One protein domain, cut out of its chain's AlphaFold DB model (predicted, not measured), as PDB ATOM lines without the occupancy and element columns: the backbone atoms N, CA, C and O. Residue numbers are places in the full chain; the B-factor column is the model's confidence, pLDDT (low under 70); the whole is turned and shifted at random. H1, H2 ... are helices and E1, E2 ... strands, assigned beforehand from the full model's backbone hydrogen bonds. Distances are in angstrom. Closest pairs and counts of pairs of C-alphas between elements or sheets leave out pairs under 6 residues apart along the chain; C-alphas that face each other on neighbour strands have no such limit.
ATOM      1  N   CYS A 150      46.612   9.601  13.235       91.94
ATOM      2  CA  CYS A 150      46.147  10.402  12.105       91.94
ATOM      3  C   CYS A 150      45.574  11.748  12.577       91.94
ATOM      4  O   CYS A 150      44.935  11.816  13.628       91.94
ATOM      5  N   SER A 151      45.784  12.821  11.811       91.88
ATOM      6  CA  SER A 151      45.276  14.139  12.200       91.88
ATOM      7  C   SER A 151      43.745  14.202  12.072       91.88
ATOM      8  O   SER A 151      43.171  13.596  11.160       91.88
ATOM      9  N   PRO A 152      43.051  14.954  12.943       92.00
ATOM     10  CA  PRO A 152      41.596  15.063  12.896       92.00
ATOM     11  C   PRO A 152      41.088  15.691  11.590       92.00
ATOM     12  O   PRO A 152      39.974  15.389  11.162       92.00
ATOM     13  N   GLU A 153      41.885  16.533  10.923       91.50
ATOM     14  CA  GLU A 153      41.551  17.068   9.599       91.50
ATOM     15  C   GLU A 153      41.467  15.967   8.546       91.50
ATOM     16  O   GLU A 153      40.485  15.928   7.812       91.50
ATOM     17  N   LEU A 154      42.433  15.046   8.514       91.50
ATOM     18  CA  LEU A 154      42.432  13.935   7.561       91.50
ATOM     19  C   LEU A 154      41.261  12.980   7.806       91.50
ATOM     20  O   LEU A 154      40.635  12.518   6.850       91.50
ATOM     21  N   ILE A 155      40.930  12.713   9.075       94.19
ATOM     22  CA  ILE A 155      39.743  11.928   9.449       94.19
ATOM     23  C   ILE A 155      38.475  12.589   8.914       94.19
ATOM     24  O   ILE A 155      37.632  11.920   8.311       94.19
ATOM     25  N   ARG A 156      38.358  13.908   9.100       91.94
ATOM     26  CA  ARG A 156      37.212  14.676   8.629       91.94
ATOM     27  C   ARG A 156      37.122  14.681   7.107       91.94
ATOM     28  O   ARG A 156      36.089  14.294   6.580       91.94
ATOM     29  N   GLU A 157      38.190  15.065   6.412       91.81
ATOM     30  CA  GLU A 157      38.243  15.118   4.944       91.81
ATOM     31  C   GLU A 157      37.888  13.761   4.324       91.81
ATOM     32  O   GLU A 157      37.048  13.695   3.428       91.81
ATOM     33  N   SER A 158      38.432  12.671   4.874       91.31
ATOM     34  CA  SER A 158      38.122  11.307   4.425       91.31
ATOM     35  C   SER A 158      36.642  10.957   4.614       91.31
ATOM     36  O   SER A 158      36.033  10.319   3.754       91.31
ATOM     37  N   ALA A 159      36.042  11.369   5.734       90.69
ATOM     38  CA  ALA A 159      34.628  11.137   6.004       90.69
ATOM     39  C   ALA A 159      33.716  11.998   5.109       90.69
ATOM     40  O   ALA A 159      32.744  11.480   4.554       90.69
ATOM     41  N   GLU A 160      34.032  13.282   4.921       90.56
ATOM     42  CA  GLU A 160      33.285  14.186   4.037       90.56
ATOM     43  C   GLU A 160      33.324  13.694   2.580       90.56
ATOM     44  O   GLU A 160      32.288  13.663   1.911       90.56
ATOM     45  N   GLU A 161      34.491  13.247   2.102       89.69
ATOM     46  CA  GLU A 161      34.665  12.704   0.752       89.69
ATOM     47  C   GLU A 161      33.884  11.400   0.556       89.69
ATOM     48  O   GLU A 161      33.178  11.249  -0.443       89.69
ATOM     49  N   TYR A 162      33.966  10.470   1.512       88.31
ATOM     50  CA  TYR A 162      33.348   9.150   1.381       88.31
ATOM     51  C   TYR A 162      31.820   9.178   1.543       88.31
ATOM     52  O   TYR A 162      31.102   8.509   0.793       88.31
ATOM     53  N   TYR A 163      31.314   9.940   2.521       86.38
ATOM     54  CA  TYR A 163      29.888   9.974   2.865       86.38
ATOM     55  C   TYR A 163      29.122  11.136   2.220       86.38
ATOM     56  O   TYR A 163      27.890  11.118   2.235       86.38
ATOM     57  N   HIS A 164      29.813  12.123   1.638       86.56
ATOM     58  CA  HIS A 164      29.220  13.335   1.056       86.56
ATOM     59  C   HIS A 164      28.337  14.113   2.046       86.56
ATOM     60  O   HIS A 164      27.252  14.593   1.705       86.56
ATOM     61  N   ARG A 165      28.801  14.221   3.294       85.50
ATOM     62  CA  ARG A 165      28.141  14.944   4.392       85.50
ATOM     63  C   ARG A 165      29.104  15.931   5.013       85.50
ATOM     64  O   ARG A 165      30.296  15.664   5.044       85.50
ATOM     65  N   ALA A 166      28.581  17.034   5.541       89.00
ATOM     66  CA  ALA A 166      29.366  17.877   6.431       89.00
ATOM     67  C   ALA A 166      29.653  17.118   7.733       89.00
ATOM     68  O   ALA A 166      28.830  16.321   8.188       89.00
ATOM     69  N   CYS A 167      30.799  17.384   8.344       91.50
ATOM     70  CA  CYS A 167      31.180  16.743   9.594       91.50
ATOM     71  C   CYS A 167      30.902  17.613  10.825       91.50
ATOM     72  O   CYS A 167      31.095  18.832  10.816       91.50
ATOM     73  N   GLY A 168      30.471  16.944  11.891       91.69
ATOM     74  CA  GLY A 168      30.346  17.489  13.235       91.69
ATOM     75  C   GLY A 168      31.627  17.305  14.058       91.69
ATOM     76  O   GLY A 168      32.741  17.329  13.519       91.69
ATOM     77  N   ASP A 169      31.460  17.099  15.364       92.88
ATOM     78  CA  ASP A 169      32.562  16.857  16.299       92.88
ATOM     79  C   ASP A 169      33.386  15.631  15.897       92.88
ATOM     80  O   ASP A 169      32.869  14.603  15.446       92.88
ATOM     81  N   THR A 170      34.696  15.765  16.072       94.75
ATOM     82  CA  THR A 170      35.677  14.704  15.860       94.75
ATOM     83  C   THR A 170      36.259  14.345  17.218       94.75
ATOM     84  O   THR A 170      36.802  15.208  17.909       94.75
ATOM     85  N   GLN A 171      36.137  13.087  17.623       94.81
ATOM     86  CA  GLN A 171      36.525  12.642  18.957       94.81
ATOM     87  C   GLN A 171      37.558  11.522  18.889       94.81
ATOM     88  O   GLN A 171      37.391  10.565  18.134       94.81
ATOM     89  N   LEU A 172      38.596  11.618  19.714       95.62
ATOM     90  CA  LEU A 172      39.540  10.537  19.955       95.62
ATOM     91  C   LEU A 172      39.085   9.766  21.196       95.62
ATOM     92  O   LEU A 172      39.101  10.284  22.310       95.62
ATOM     93  N   LEU A 173      38.659   8.527  21.003       95.62
ATOM     94  CA  LEU A 173      38.198   7.633  22.054       95.62
ATOM     95  C   LEU A 173      39.364   6.780  22.548       95.62
ATOM     96  O   LEU A 173      39.943   6.007  21.784       95.62
ATOM     97  N   CYS A 174      39.668   6.876  23.837       95.06
ATOM     98  CA  CYS A 174      40.602   5.990  24.513       95.06
ATOM     99  C   CYS A 174      39.826   4.910  25.265       95.06
ATOM    100  O   CYS A 174      38.955   5.221  26.083       95.06
ATOM    101  N   VAL A 175      40.151   3.643  25.003       94.19
ATOM    102  CA  VAL A 175      39.561   2.481  25.681       94.19
ATOM    103  C   VAL A 175      40.637   1.589  26.292       94.19
ATOM    104  O   VAL A 175      41.760   1.494  25.788       94.19
ATOM    105  N   GLY A 176      40.280   0.891  27.369       89.12
ATOM    106  CA  GLY A 176      41.152  -0.093  28.002       89.12
ATOM    107  C   GLY A 176      41.379  -1.331  27.126       89.12
ATOM    108  O   GLY A 176      40.447  -1.914  26.572       89.12
ATOM    109  N   GLY A 177      42.635  -1.749  27.008       79.62
ATOM    110  CA  GLY A 177      43.063  -3.015  26.425       79.62
ATOM    111  C   GLY A 177      43.437  -4.054  27.487       79.62
ATOM    112  O   GLY A 177      43.355  -3.823  28.693       79.62
ATOM    113  N   LYS A 178      43.894  -5.229  27.037       73.31
ATOM    114  CA  LYS A 178      44.483  -6.229  27.943       73.31
ATOM    115  C   LYS A 178      45.786  -5.682  28.542       73.31
ATOM    116  O   LYS A 178      46.472  -4.896  27.900       73.31
ATOM    117  N   GLU A 179      46.120  -6.109  29.760       76.06
ATOM    118  CA  GLU A 179      47.410  -5.809  30.413       76.06
ATOM    119  C   GLU A 179      47.732  -4.307  30.581       76.06
ATOM    120  O   GLU A 179      48.878  -3.894  30.425       76.06
ATOM    121  N   LYS A 180      46.739  -3.469  30.928       81.94
ATOM    122  CA  LYS A 180      46.928  -2.011  31.130       81.94
ATOM    123  C   LYS A 180      47.478  -1.282  29.887       81.94
ATOM    124  O   LYS A 180      48.225  -0.303  30.002       81.94
ATOM    125  N   GLN A 181      47.140  -1.782  28.698       85.50
ATOM    126  CA  GLN A 181      47.361  -1.087  27.428       85.50
ATOM    127  C   GLN A 181      46.163  -0.200  27.094       85.50
ATOM    128  O   GLN A 181      45.039  -0.511  27.487       85.50
ATOM    129  N   VAL A 182      46.400   0.869  26.341       91.38
ATOM    130  CA  VAL A 182      45.343   1.716  25.780       91.38
ATOM    131  C   VAL A 182      45.126   1.376  24.309       91.38
ATOM    132  O   VAL A 182      46.040   0.921  23.624       91.38
ATOM    133  N   LYS A 183      43.900   1.565  23.824       94.00
ATOM    134  CA  LYS A 183      43.571   1.523  22.396       94.00
ATOM    135  C   LYS A 183      42.841   2.795  22.013       94.00
ATOM    136  O   LYS A 183      41.965   3.235  22.759       94.00
ATOM    137  N   LEU A 184      43.184   3.340  20.853       95.06
ATOM    138  CA  LEU A 184      42.645   4.597  20.359       95.06
ATOM    139  C   LEU A 184      41.771   4.371  19.123       95.06
ATOM    140  O   LEU A 184      42.098   3.578  18.238       95.06
ATOM    141  N   PHE A 185      40.648   5.079  19.080       96.69
ATOM    142  CA  PHE A 185      39.717   5.077  17.957       96.69
ATOM    143  C   PHE A 185      39.244   6.496  17.682       96.69
ATOM    144  O   PHE A 185      38.947   7.241  18.609       96.69
ATOM    145  N   TRP A 186      39.114   6.858  16.416       96.94
ATOM    146  CA  TRP A 186      38.421   8.070  16.013       96.94
ATOM    147  C   TRP A 186      36.920   7.809  15.933       96.94
ATOM    148  O   TRP A 186      36.495   6.793  15.389       96.94
ATOM    149  N   ALA A 187      36.122   8.739  16.442       96.44
ATOM    150  CA  ALA A 187      34.693   8.832  16.196       96.44
ATOM    151  C   ALA A 187      34.404  10.156  15.486       96.44
ATOM    152  O   ALA A 187      34.711  11.229  16.006       96.44
ATOM    153  N   GLN A 188      33.830  10.078  14.289       95.50
ATOM    154  CA  GLN A 188      33.451  11.237  13.492       95.50
ATOM    155  C   GLN A 188      31.930  11.316  13.410       95.50
ATOM    156  O   GLN A 188      31.283  10.414  12.874       95.50
ATOM    157  N   LEU A 189      31.366  12.414  13.914       93.38
ATOM    158  CA  LEU A 189      29.959  12.734  13.707       93.38
ATOM    159  C   LEU A 189      29.737  13.266  12.288       93.38
ATOM    160  O   LEU A 189      30.523  14.087  11.799       93.38
ATOM    161  N   LEU A 190      28.663  12.826  11.633       90.94
ATOM    162  CA  LEU A 190      28.212  13.361  10.348       90.94
ATOM    163  C   LEU A 190      26.901  14.116  10.537       90.94
ATOM    164  O   LEU A 190      26.000  13.662  11.244       90.94
ATOM    165  N   MET A 191      26.817  15.263   9.877       87.00
ATOM    166  CA  MET A 191      25.661  16.145   9.908       87.00
ATOM    167  C   MET A 191      24.540  15.630   8.999       87.00
ATOM    168  O   MET A 191      24.784  15.047   7.933       87.00
ATOM    169  N   SER A 192      23.309  15.951   9.383       80.62
ATOM    170  CA  SER A 192      22.105  15.819   8.572       80.62
ATOM    171  C   SER A 192      22.237  16.545   7.228       80.62
ATOM    172  O   SER A 192      23.092  17.413   7.032       80.62
ATOM    173  N   SER A 193      21.381  16.210   6.257       76.62
ATOM    174  CA  SER A 193      21.452  16.804   4.907       76.62
ATOM    175  C   SER A 193      21.224  18.313   4.886       76.62
ATOM    176  O   SER A 193      21.697  18.989   3.975       76.62
ATOM    177  N   ASP A 194      20.471  18.828   5.856       73.62
ATOM    178  CA  ASP A 194      20.236  20.260   6.045       73.62
ATOM    179  C   ASP A 194      21.314  20.930   6.921       73.62
ATOM    180  O   ASP A 194      21.299  22.149   7.085       73.62
ATOM    181  N   GLY A 195      22.268  20.152   7.447       77.00
ATOM    182  CA  GLY A 195      23.401  20.629   8.237       77.00
ATOM    183  C   GLY A 195      23.029  21.142   9.628       77.00
ATOM    184  O   GLY A 195      23.805  21.898  10.213       77.00
ATOM    185  N   THR A 196      21.848  20.791  10.141       74.38
ATOM    186  CA  THR A 196      21.331  21.328  11.408       74.38
ATOM    187  C   THR A 196      21.835  20.578  12.633       74.38
ATOM    188  O   THR A 196      22.086  21.212  13.659       74.38
ATOM    189  N   GLU A 197      22.035  19.265  12.534       79.69
ATOM    190  CA  GLU A 197      22.481  18.435  13.653       79.69
ATOM    191  C   GLU A 197      23.224  17.169  13.206       79.69
ATOM    192  O   GLU A 197      23.100  16.754  12.051       79.69
ATOM    193  N   PRO A 198      23.995  16.529  14.098       87.31
ATOM    194  CA  PRO A 198      24.548  15.205  13.851       87.31
ATOM    195  C   PRO A 198      23.465  14.119  13.824       87.31
ATOM    196  O   PRO A 198      22.692  14.007  14.772       87.31
ATOM    197  N   ASN A 199      23.458  13.277  12.788       83.88
ATOM    198  CA  ASN A 199      22.540  12.132  12.676       83.88
ATOM    199  C   ASN A 199      23.231  10.792  12.343       83.88
ATOM    200  O   ASN A 199      22.594   9.737  12.378       83.88
ATOM    201  N   TYR A 200      24.546  10.800  12.102       88.75
ATOM    202  CA  TYR A 200      25.347   9.577  12.007       88.75
ATOM    203  C   TYR A 200      26.648   9.676  12.802       88.75
ATOM    204  O   TYR A 200      27.195  10.762  13.009       88.75
ATOM    205  N   VAL A 201      27.182   8.513  13.177       92.81
ATOM    206  CA  VAL A 201      28.527   8.356  13.737       92.81
ATOM    207  C   VAL A 201      29.293   7.275  12.981       92.81
ATOM    208  O   VAL A 201      28.738   6.233  12.612       92.81
ATOM    209  N   VAL A 202      30.582   7.523  12.761       93.94
ATOM    210  CA  VAL A 202      31.496   6.581  12.114       93.94
ATOM    211  C   VAL A 202      32.756   6.423  12.952       93.94
ATOM    212  O   VAL A 202      33.319   7.410  13.421       93.94
ATOM    213  N   PHE A 203      33.211   5.186  13.115       96.12
ATOM    214  CA  PHE A 203      34.421   4.834  13.838       96.12
ATOM    215  C   PHE A 203      35.553   4.436  12.894       96.12
ATOM    216  O   PHE A 203      35.377   3.586  12.012       96.12
ATOM    217  N   SER A 204      36.734   4.982  13.164       95.69
ATOM    218  CA  SER A 204      37.997   4.623  12.522       95.69
ATOM    219  C   SER A 204      39.051   4.269  13.579       95.69
ATOM    220  O   SER A 204      38.943   4.650  14.742       95.69
ATOM    221  N   THR A 205      40.067   3.500  13.209       94.94
ATOM    222  CA  THR A 205      41.259   3.253  14.034       94.94
ATOM    223  C   THR A 205      42.144   4.499  14.109       94.94
ATOM    224  O   THR A 205      41.910   5.473  13.396       94.94
ATOM    225  N   GLU A 206      43.162   4.488  14.972       92.19
ATOM    226  CA  GLU A 206      44.088   5.616  15.184       92.19
ATOM    227  C   GLU A 206      44.802   6.117  13.915       92.19
ATOM    228  O   GLU A 206      45.089   7.305  13.810       92.19
ATOM    229  N   ASP A 207      45.016   5.247  12.926       91.06
ATOM    230  CA  ASP A 207      45.590   5.552  11.605       91.06
ATOM    231  C   ASP A 207      44.547   6.020  10.565       91.06
ATOM    232  O   ASP A 207      44.900   6.365   9.439       91.06
ATOM    233  N   GLY A 208      43.264   6.060  10.933       90.56
ATOM    234  CA  GLY A 208      42.160   6.526  10.094       90.56
ATOM    235  C   GLY A 208      41.452   5.451   9.271       90.56
ATOM    236  O   GLY A 208      40.509   5.779   8.548       90.56
ATOM    237  N   THR A 209      41.821   4.171   9.393       92.50
ATOM    238  CA  THR A 209      41.097   3.099   8.685       92.50
ATOM    239  C   THR A 209      39.739   2.800   9.329       92.50
ATOM    240  O   THR A 209      39.604   2.797  10.550       92.50
ATOM    241  N   SER A 210      38.701   2.552   8.525       91.88
ATOM    242  CA  SER A 210      37.349   2.290   9.047       91.88
ATOM    243  C   SER A 210      37.294   1.001   9.878       91.88
ATOM    244  O   SER A 210      37.794  -0.050   9.464       91.88
ATOM    245  N   VAL A 211      36.644   1.051  11.046       93.75
ATOM    246  CA  VAL A 211      36.473  -0.125  11.911       93.75
ATOM    247  C   VAL A 211      35.387  -1.038  11.335       93.75
ATOM    248  O   VAL A 211      34.207  -0.703  11.346       93.75
ATOM    249  N   THR A 212      35.774  -2.234  10.887       90.06
ATOM    250  CA  THR A 212      34.853  -3.238  10.311       90.06
ATOM    251  C   THR A 212      34.399  -4.305  11.311       90.06
ATOM    252  O   THR A 212      33.423  -5.023  11.087       90.06
ATOM    253  N   ASN A 213      35.095  -4.443  12.441       92.62
ATOM    254  CA  ASN A 213      34.762  -5.446  13.446       92.62
ATOM    255  C   ASN A 213      33.545  -5.006  14.271       92.62
ATOM    256  O   ASN A 213      33.686  -4.237  15.226       92.62
ATOM    257  N   LYS A 214      32.369  -5.569  13.958       91.31
ATOM    258  CA  LYS A 214      31.103  -5.256  14.645       91.31
ATOM    259  C   LYS A 214      31.199  -5.377  16.178       91.31
ATOM    260  O   LYS A 214      30.634  -4.545  16.872       91.31
ATOM    261  N   LYS A 215      31.983  -6.318  16.735       92.25
ATOM    262  CA  LYS A 215      32.155  -6.446  18.204       92.25
ATOM    263  C   LYS A 215      32.869  -5.248  18.829       92.25
ATOM    264  O   LYS A 215      32.536  -4.869  19.948       92.25
ATOM    265  N   ILE A 216      33.853  -4.675  18.131       93.00
ATOM    266  CA  ILE A 216      34.562  -3.475  18.599       93.00
ATOM    267  C   ILE A 216      33.597  -2.293  18.588       93.00
ATOM    268  O   ILE A 216      33.464  -1.617  19.602       93.00
ATOM    269  N   VAL A 217      32.867  -2.109  17.485       93.56
ATOM    270  CA  VAL A 217      31.877  -1.035  17.330       93.56
ATOM    271  C   VAL A 217      30.790  -1.116  18.404       93.56
ATOM    272  O   VAL A 217      30.539  -0.135  19.096       93.56
ATOM    273  N   THR A 218      30.194  -2.293  18.625       92.62
ATOM    274  CA  THR A 218      29.193  -2.487  19.685       92.62
ATOM    275  C   THR A 218      29.762  -2.190  21.074       92.62
ATOM    276  O   THR A 218      29.058  -1.632  21.912       92.62
ATOM    277  N   ASN A 219      31.036  -2.514  21.337       91.88
ATOM    278  CA  ASN A 219      31.661  -2.160  22.611       91.88
ATOM    279  C   ASN A 219      31.870  -0.645  22.758       91.88
ATOM    280  O   ASN A 219      31.621  -0.120  23.837       91.88
ATOM    281  N   LEU A 220      32.276   0.062  21.695       93.44
ATOM    282  CA  LEU A 220      32.412   1.526  21.706       93.44
ATOM    283  C   LEU A 220      31.068   2.210  21.982       93.44
ATOM    284  O   LEU A 220      30.996   3.064  22.860       93.44
ATOM    285  N   LEU A 221      29.998   1.775  21.311       91.81
ATOM    286  CA  LEU A 221      28.640   2.280  21.539       91.81
ATOM    287  C   LEU A 221      28.145   2.008  22.969       91.81
ATOM    288  O   LEU A 221      27.530   2.870  23.585       91.81
ATOM    289  N   ARG A 222      28.460   0.833  23.534       89.75
ATOM    290  CA  ARG A 222      28.144   0.507  24.937       89.75
ATOM    291  C   ARG A 222      28.889   1.413  25.920       89.75
ATOM    292  O   ARG A 222      28.328   1.797  26.940       89.75
ATOM    293  N   LEU A 223      30.160   1.695  25.642       88.69
ATOM    294  CA  LEU A 223      31.012   2.514  26.502       88.69
ATOM    295  C   LEU A 223      30.736   4.013  26.373       88.69
ATOM    296  O   LEU A 223      31.043   4.763  27.297       88.69
ATOM    297  N   LYS A 224      30.144   4.438  25.256       88.00
ATOM    298  CA  LYS A 224      29.705   5.810  25.025       88.00
ATOM    299  C   LYS A 224      28.240   5.834  24.554       88.00
ATOM    300  O   LYS A 224      27.985   5.989  23.358       88.00
ATOM    301  N   PRO A 225      27.276   5.710  25.490       83.19
ATOM    302  CA  PRO A 225      25.842   5.664  25.183       83.19
ATOM    303  C   PRO A 225      25.317   6.875  24.401       83.19
ATOM    304  O   PRO A 225      24.348   6.746  23.664       83.19
ATOM    305  N   GLU A 226      25.993   8.026  24.492       84.06
ATOM    306  CA  GLU A 226      25.721   9.238  23.696       84.06
ATOM    307  C   GLU A 226      25.742   9.002  22.175       84.06
ATOM    308  O   GLU A 226      25.205   9.810  21.427       84.06
ATOM    309  N   PHE A 227      26.373   7.920  21.708       87.81
ATOM    310  CA  PHE A 227      26.407   7.517  20.299       87.81
ATOM    311  C   PHE A 227      25.408   6.412  19.942       87.81
ATOM    312  O   PHE A 227      25.284   6.058  18.774       87.81
ATOM    313  N   ALA A 228      24.711   5.857  20.932       81.88
ATOM    314  CA  ALA A 228      23.707   4.810  20.777       81.88
ATOM    315  C   ALA A 228      22.290   5.378  20.972       81.88
ATOM    316  O   ALA A 228      21.461   4.783  21.664       81.88
ATOM    317  N   THR A 229      22.036   6.560  20.409       74.56
ATOM    318  CA  THR A 229      20.755   7.261  20.524       74.56
ATOM    319  C   THR A 229      19.775   6.828  19.443       74.56
ATOM    320  O   THR A 229      20.133   6.167  18.469       74.56
ATOM    321  N   SER A 230      18.512   7.224  19.597       67.62
ATOM    322  CA  SER A 230      17.495   7.004  18.561       67.62
ATOM    323  C   SER A 230      17.724   7.858  17.304       67.62
ATOM    324  O   SER A 230      17.263   7.507  16.218       67.62
ATOM    325  N   SER A 231      18.449   8.965  17.464       68.00
ATOM    326  CA  SER A 231      18.746   9.987  16.459       68.00
ATOM    327  C   SER A 231      20.077   9.776  15.722       68.00
ATOM    328  O   SER A 231      20.247  10.310  14.627       68.00
ATOM    329  N   LEU A 232      21.007   8.992  16.281       80.62
ATOM    330  CA  LEU A 232      22.329   8.729  15.703       80.62
ATOM    331  C   LEU A 232      22.442   7.293  15.197       80.62
ATOM    332  O   LEU A 232      22.444   6.335  15.968       80.62
ATOM    333  N   THR A 233      22.629   7.142  13.887       85.75
ATOM    334  CA  THR A 233      22.883   5.829  13.277       85.75
ATOM    335  C   THR A 233      24.385   5.569  13.137       85.75
ATOM    336  O   THR A 233      25.133   6.398  12.614       85.75
ATOM    337  N   CYS A 234      24.850   4.394  13.578       89.62
ATOM    338  CA  CYS A 234      26.249   3.990  13.436       89.62
ATOM    339  C   CYS A 234      26.489   3.254  12.110       89.62
ATOM    340  O   CYS A 234      26.159   2.075  11.966       89.62
ATOM    341  N   LEU A 235      27.140   3.929  11.159       88.75
ATOM    342  CA  LEU A 235      27.334   3.404   9.802       88.75
ATOM    343  C   LEU A 235      28.299   2.208   9.728       88.75
ATOM    344  O   LEU A 235      28.275   1.471   8.750       88.75
ATOM    345  N   ASN A 236      29.118   1.956  10.756       90.12
ATOM    346  CA  ASN A 236      29.992   0.774  10.795       90.12
ATOM    347  C   ASN A 236      29.238  -0.550  11.020       90.12
ATOM    348  O   ASN A 236      29.828  -1.621  10.856       90.12
ATOM    349  N   LEU A 237      27.980  -0.505  11.476       85.00
ATOM    350  CA  LEU A 237      27.157  -1.701  11.705       85.00
ATOM    351  C   LEU A 237      26.243  -2.035  10.524       85.00
ATOM    352  O   LEU A 237      25.875  -3.210  10.376       85.00
ATOM    353  N   GLU A 238      25.928  -1.029   9.709       76.00
ATOM    354  CA  GLU A 238      25.131  -1.138   8.489       76.00
ATOM    355  C   GLU A 238      25.895  -1.903   7.401       76.00
ATOM    356  O   GLU A 238      27.123  -1.826   7.296       76.00
ATOM    357  N   ASP A 239      25.176  -2.678   6.588       61.38
ATOM    358  CA  ASP A 239      25.794  -3.363   5.456       61.38
ATOM    359  C   ASP A 239      26.181  -2.326   4.384       61.38
ATOM    360  O   ASP A 239      25.415  -1.416   4.060       61.38
ATOM    361  N   SER A 240      27.393  -2.466   3.837       51.84
ATOM    362  CA  SER A 240      28.154  -1.462   3.066       51.84
ATOM    363  C   SER A 240      27.489  -0.879   1.804       51.84
ATOM    364  O   SER A 240      28.106  -0.073   1.108       51.84
ATOM    365  N   GLU A 241      26.263  -1.283   1.470       48.31
ATOM    366  CA  GLU A 241      25.506  -0.807   0.306       48.31
ATOM    367  C   GLU A 241      24.525   0.338   0.629       48.31
ATOM    368  O   GLU A 241      24.142   1.087  -0.275       48.31
ATOM    369  N   LEU A 242      24.163   0.554   1.900       50.34
ATOM    370  CA  LEU A 242      23.304   1.667   2.329       50.34
ATOM    371  C   LEU A 242      24.132   2.945   2.537       50.34
ATOM    372  O   LEU A 242      24.453   3.339   3.656       50.34
ATOM    373  N   LYS A 243      24.492   3.632   1.445       57.97
ATOM    374  CA  LYS A 243      25.007   5.009   1.552       57.97
ATOM    375  C   LYS A 243      23.907   5.923   2.117       57.97
ATOM    376  O   LYS A 243      22.756   5.769   1.702       57.97
ATOM    377  N   PRO A 244      24.222   6.899   2.992       56.84
ATOM    378  CA  PRO A 244      23.234   7.835   3.531       56.84
ATOM    379  C   PRO A 244      22.626   8.683   2.399       56.84
ATOM    380  O   PRO A 244      23.163   9.722   2.011       56.84
ATOM    381  N   THR A 245      21.512   8.230   1.823       55.19
ATOM    382  CA  THR A 245      20.791   8.940   0.758       55.19
ATOM    383  C   THR A 245      19.901  10.031   1.347       55.19
ATOM    384  O   THR A 245      19.407   9.898   2.464       55.19
ATOM    385  N   LYS A 246      19.629  11.094   0.573       49.91
ATOM    386  CA  LYS A 246      18.642  12.136   0.934       49.91
ATOM    387  C   LYS A 246      17.281  11.560   1.353       49.91
ATOM    388  O   LYS A 246      16.607  12.142   2.187       49.91
ATOM    389  N   TRP A 247      16.893  10.416   0.787       43.66
ATOM    390  CA  TRP A 247      15.624   9.750   1.083       43.66
ATOM    391  C   TRP A 247      15.580   9.154   2.500       43.66
ATOM    392  O   TRP A 247      14.519   9.109   3.110       43.66
ATOM    393  N   ILE A 248      16.728   8.739   3.048       49.16
ATOM    394  CA  ILE A 248      16.835   8.261   4.435       49.16
ATOM    395  C   ILE A 248      16.740   9.444   5.414       49.16
ATOM    396  O   ILE A 248      16.113   9.298   6.456       49.16
ATOM    397  N   ASP A 249      17.240  10.637   5.062       50.38
ATOM    398  CA  ASP A 249      17.034  11.839   5.894       50.38
ATOM    399  C   ASP A 249      15.586  12.348   5.881       50.38
ATOM    400  O   ASP A 249      15.144  12.924   6.866       50.38
ATOM    401  N   GLU A 250      14.837  12.131   4.791       45.06
ATOM    402  CA  GLU A 250      13.393  12.424   4.737       45.06
ATOM    403  C   GLU A 250      12.573  11.504   5.667       45.06
ATOM    404  O   GLU A 250      11.446  11.845   6.034       45.06
ATOM    405  N   ILE A 251      13.136  10.350   6.051       41.97
ATOM    406  CA  ILE A 251      12.564   9.393   7.013       41.97
ATOM    407  C   ILE A 251      13.133   9.618   8.427       41.97
ATOM    408  O   ILE A 251      12.434   9.348   9.408       41.97
ATOM    409  N   SER A 252      14.356  10.150   8.550       40.09
ATOM    410  CA  SER A 252      14.891  10.655   9.820       40.09
ATOM    411  C   SER A 252      14.005  11.776  10.370       40.09
ATOM    412  O   SER A 252      13.359  12.491   9.600       40.09
TER     413      SER A 252
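AT A GLANCE: This is residues 150 to 252 of the 967 residues of an uncharacterized protein of hydrothermal vent metagenome (UniProt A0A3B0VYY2). A strongly twisted, three-stranded sheet has H1 slantwise over one face and H2 across the other, giving three layers, helices on both faces of a sheet. After H2 a long stretch without a named element, residues 224 to 245, pairs briefly beside E3 and leads to the small H3 at one end of the body, while the E1 to E2 turn sticks out at the other. The 103 printed residues hold three named helices and three named strands in the order H1 E1 E2 E3 H2 H3; the sheet, E1 - E2 - E3, is antiparallel and the class is mixed. The whole is compact, with a radius of gyration of the C-alphas of 13.5 A, yet elongated, spanning 46 by 27 by 24 A.

HOW THE PARTS SIT: H1, residues 152 to 163, is on the sheet at a height of 8.3 A, its closest C-alphas to E1, residues 167 to 176, being Arg 156 and Cys 167, 6.4 A apart. E1 and E2, residues 182 to 191, form a hairpin, with N 173 and O 185 2.7 A apart, within hydrogen-bond range. E2 and E3, residues 198 to 205, form another, with N 186 and O 204 at 2.8 A; E1, E2 and E3 are a meander, each strand the antiparallel neighbour of the one before. H2, residues 214 to 223, is on the opposite face from H1 at a height of 9.3 A. Residues 200 to 201 of E3 pair, parallel, with residues 233 to 234. H3, residues 246 to 249, is apart from H1 and H2 and not on the sheet. In H1 and H2 every O i to N i+4 pair is within hydrogen-bond range; H3 is too short for one.

IN THESE COORDINATES: H1 begins at C-alpha 152 (41.596, 15.063, 12.896) and is 16.2 A long. E1 measures 26.9 A, E2 29.1 A, E3 20.5 A and H2 14.2 A. H3 ends at C-alpha 249 (17.034, 11.839, 5.894).

THE WHOLE: The C-alphas farthest apart, of Glu 179 and Glu 250, are 46.4 A apart. The printed part has no cut. The link from H2 to H3 is long. Residues 230 to 231 and 239 to 252 have pLDDT under 70.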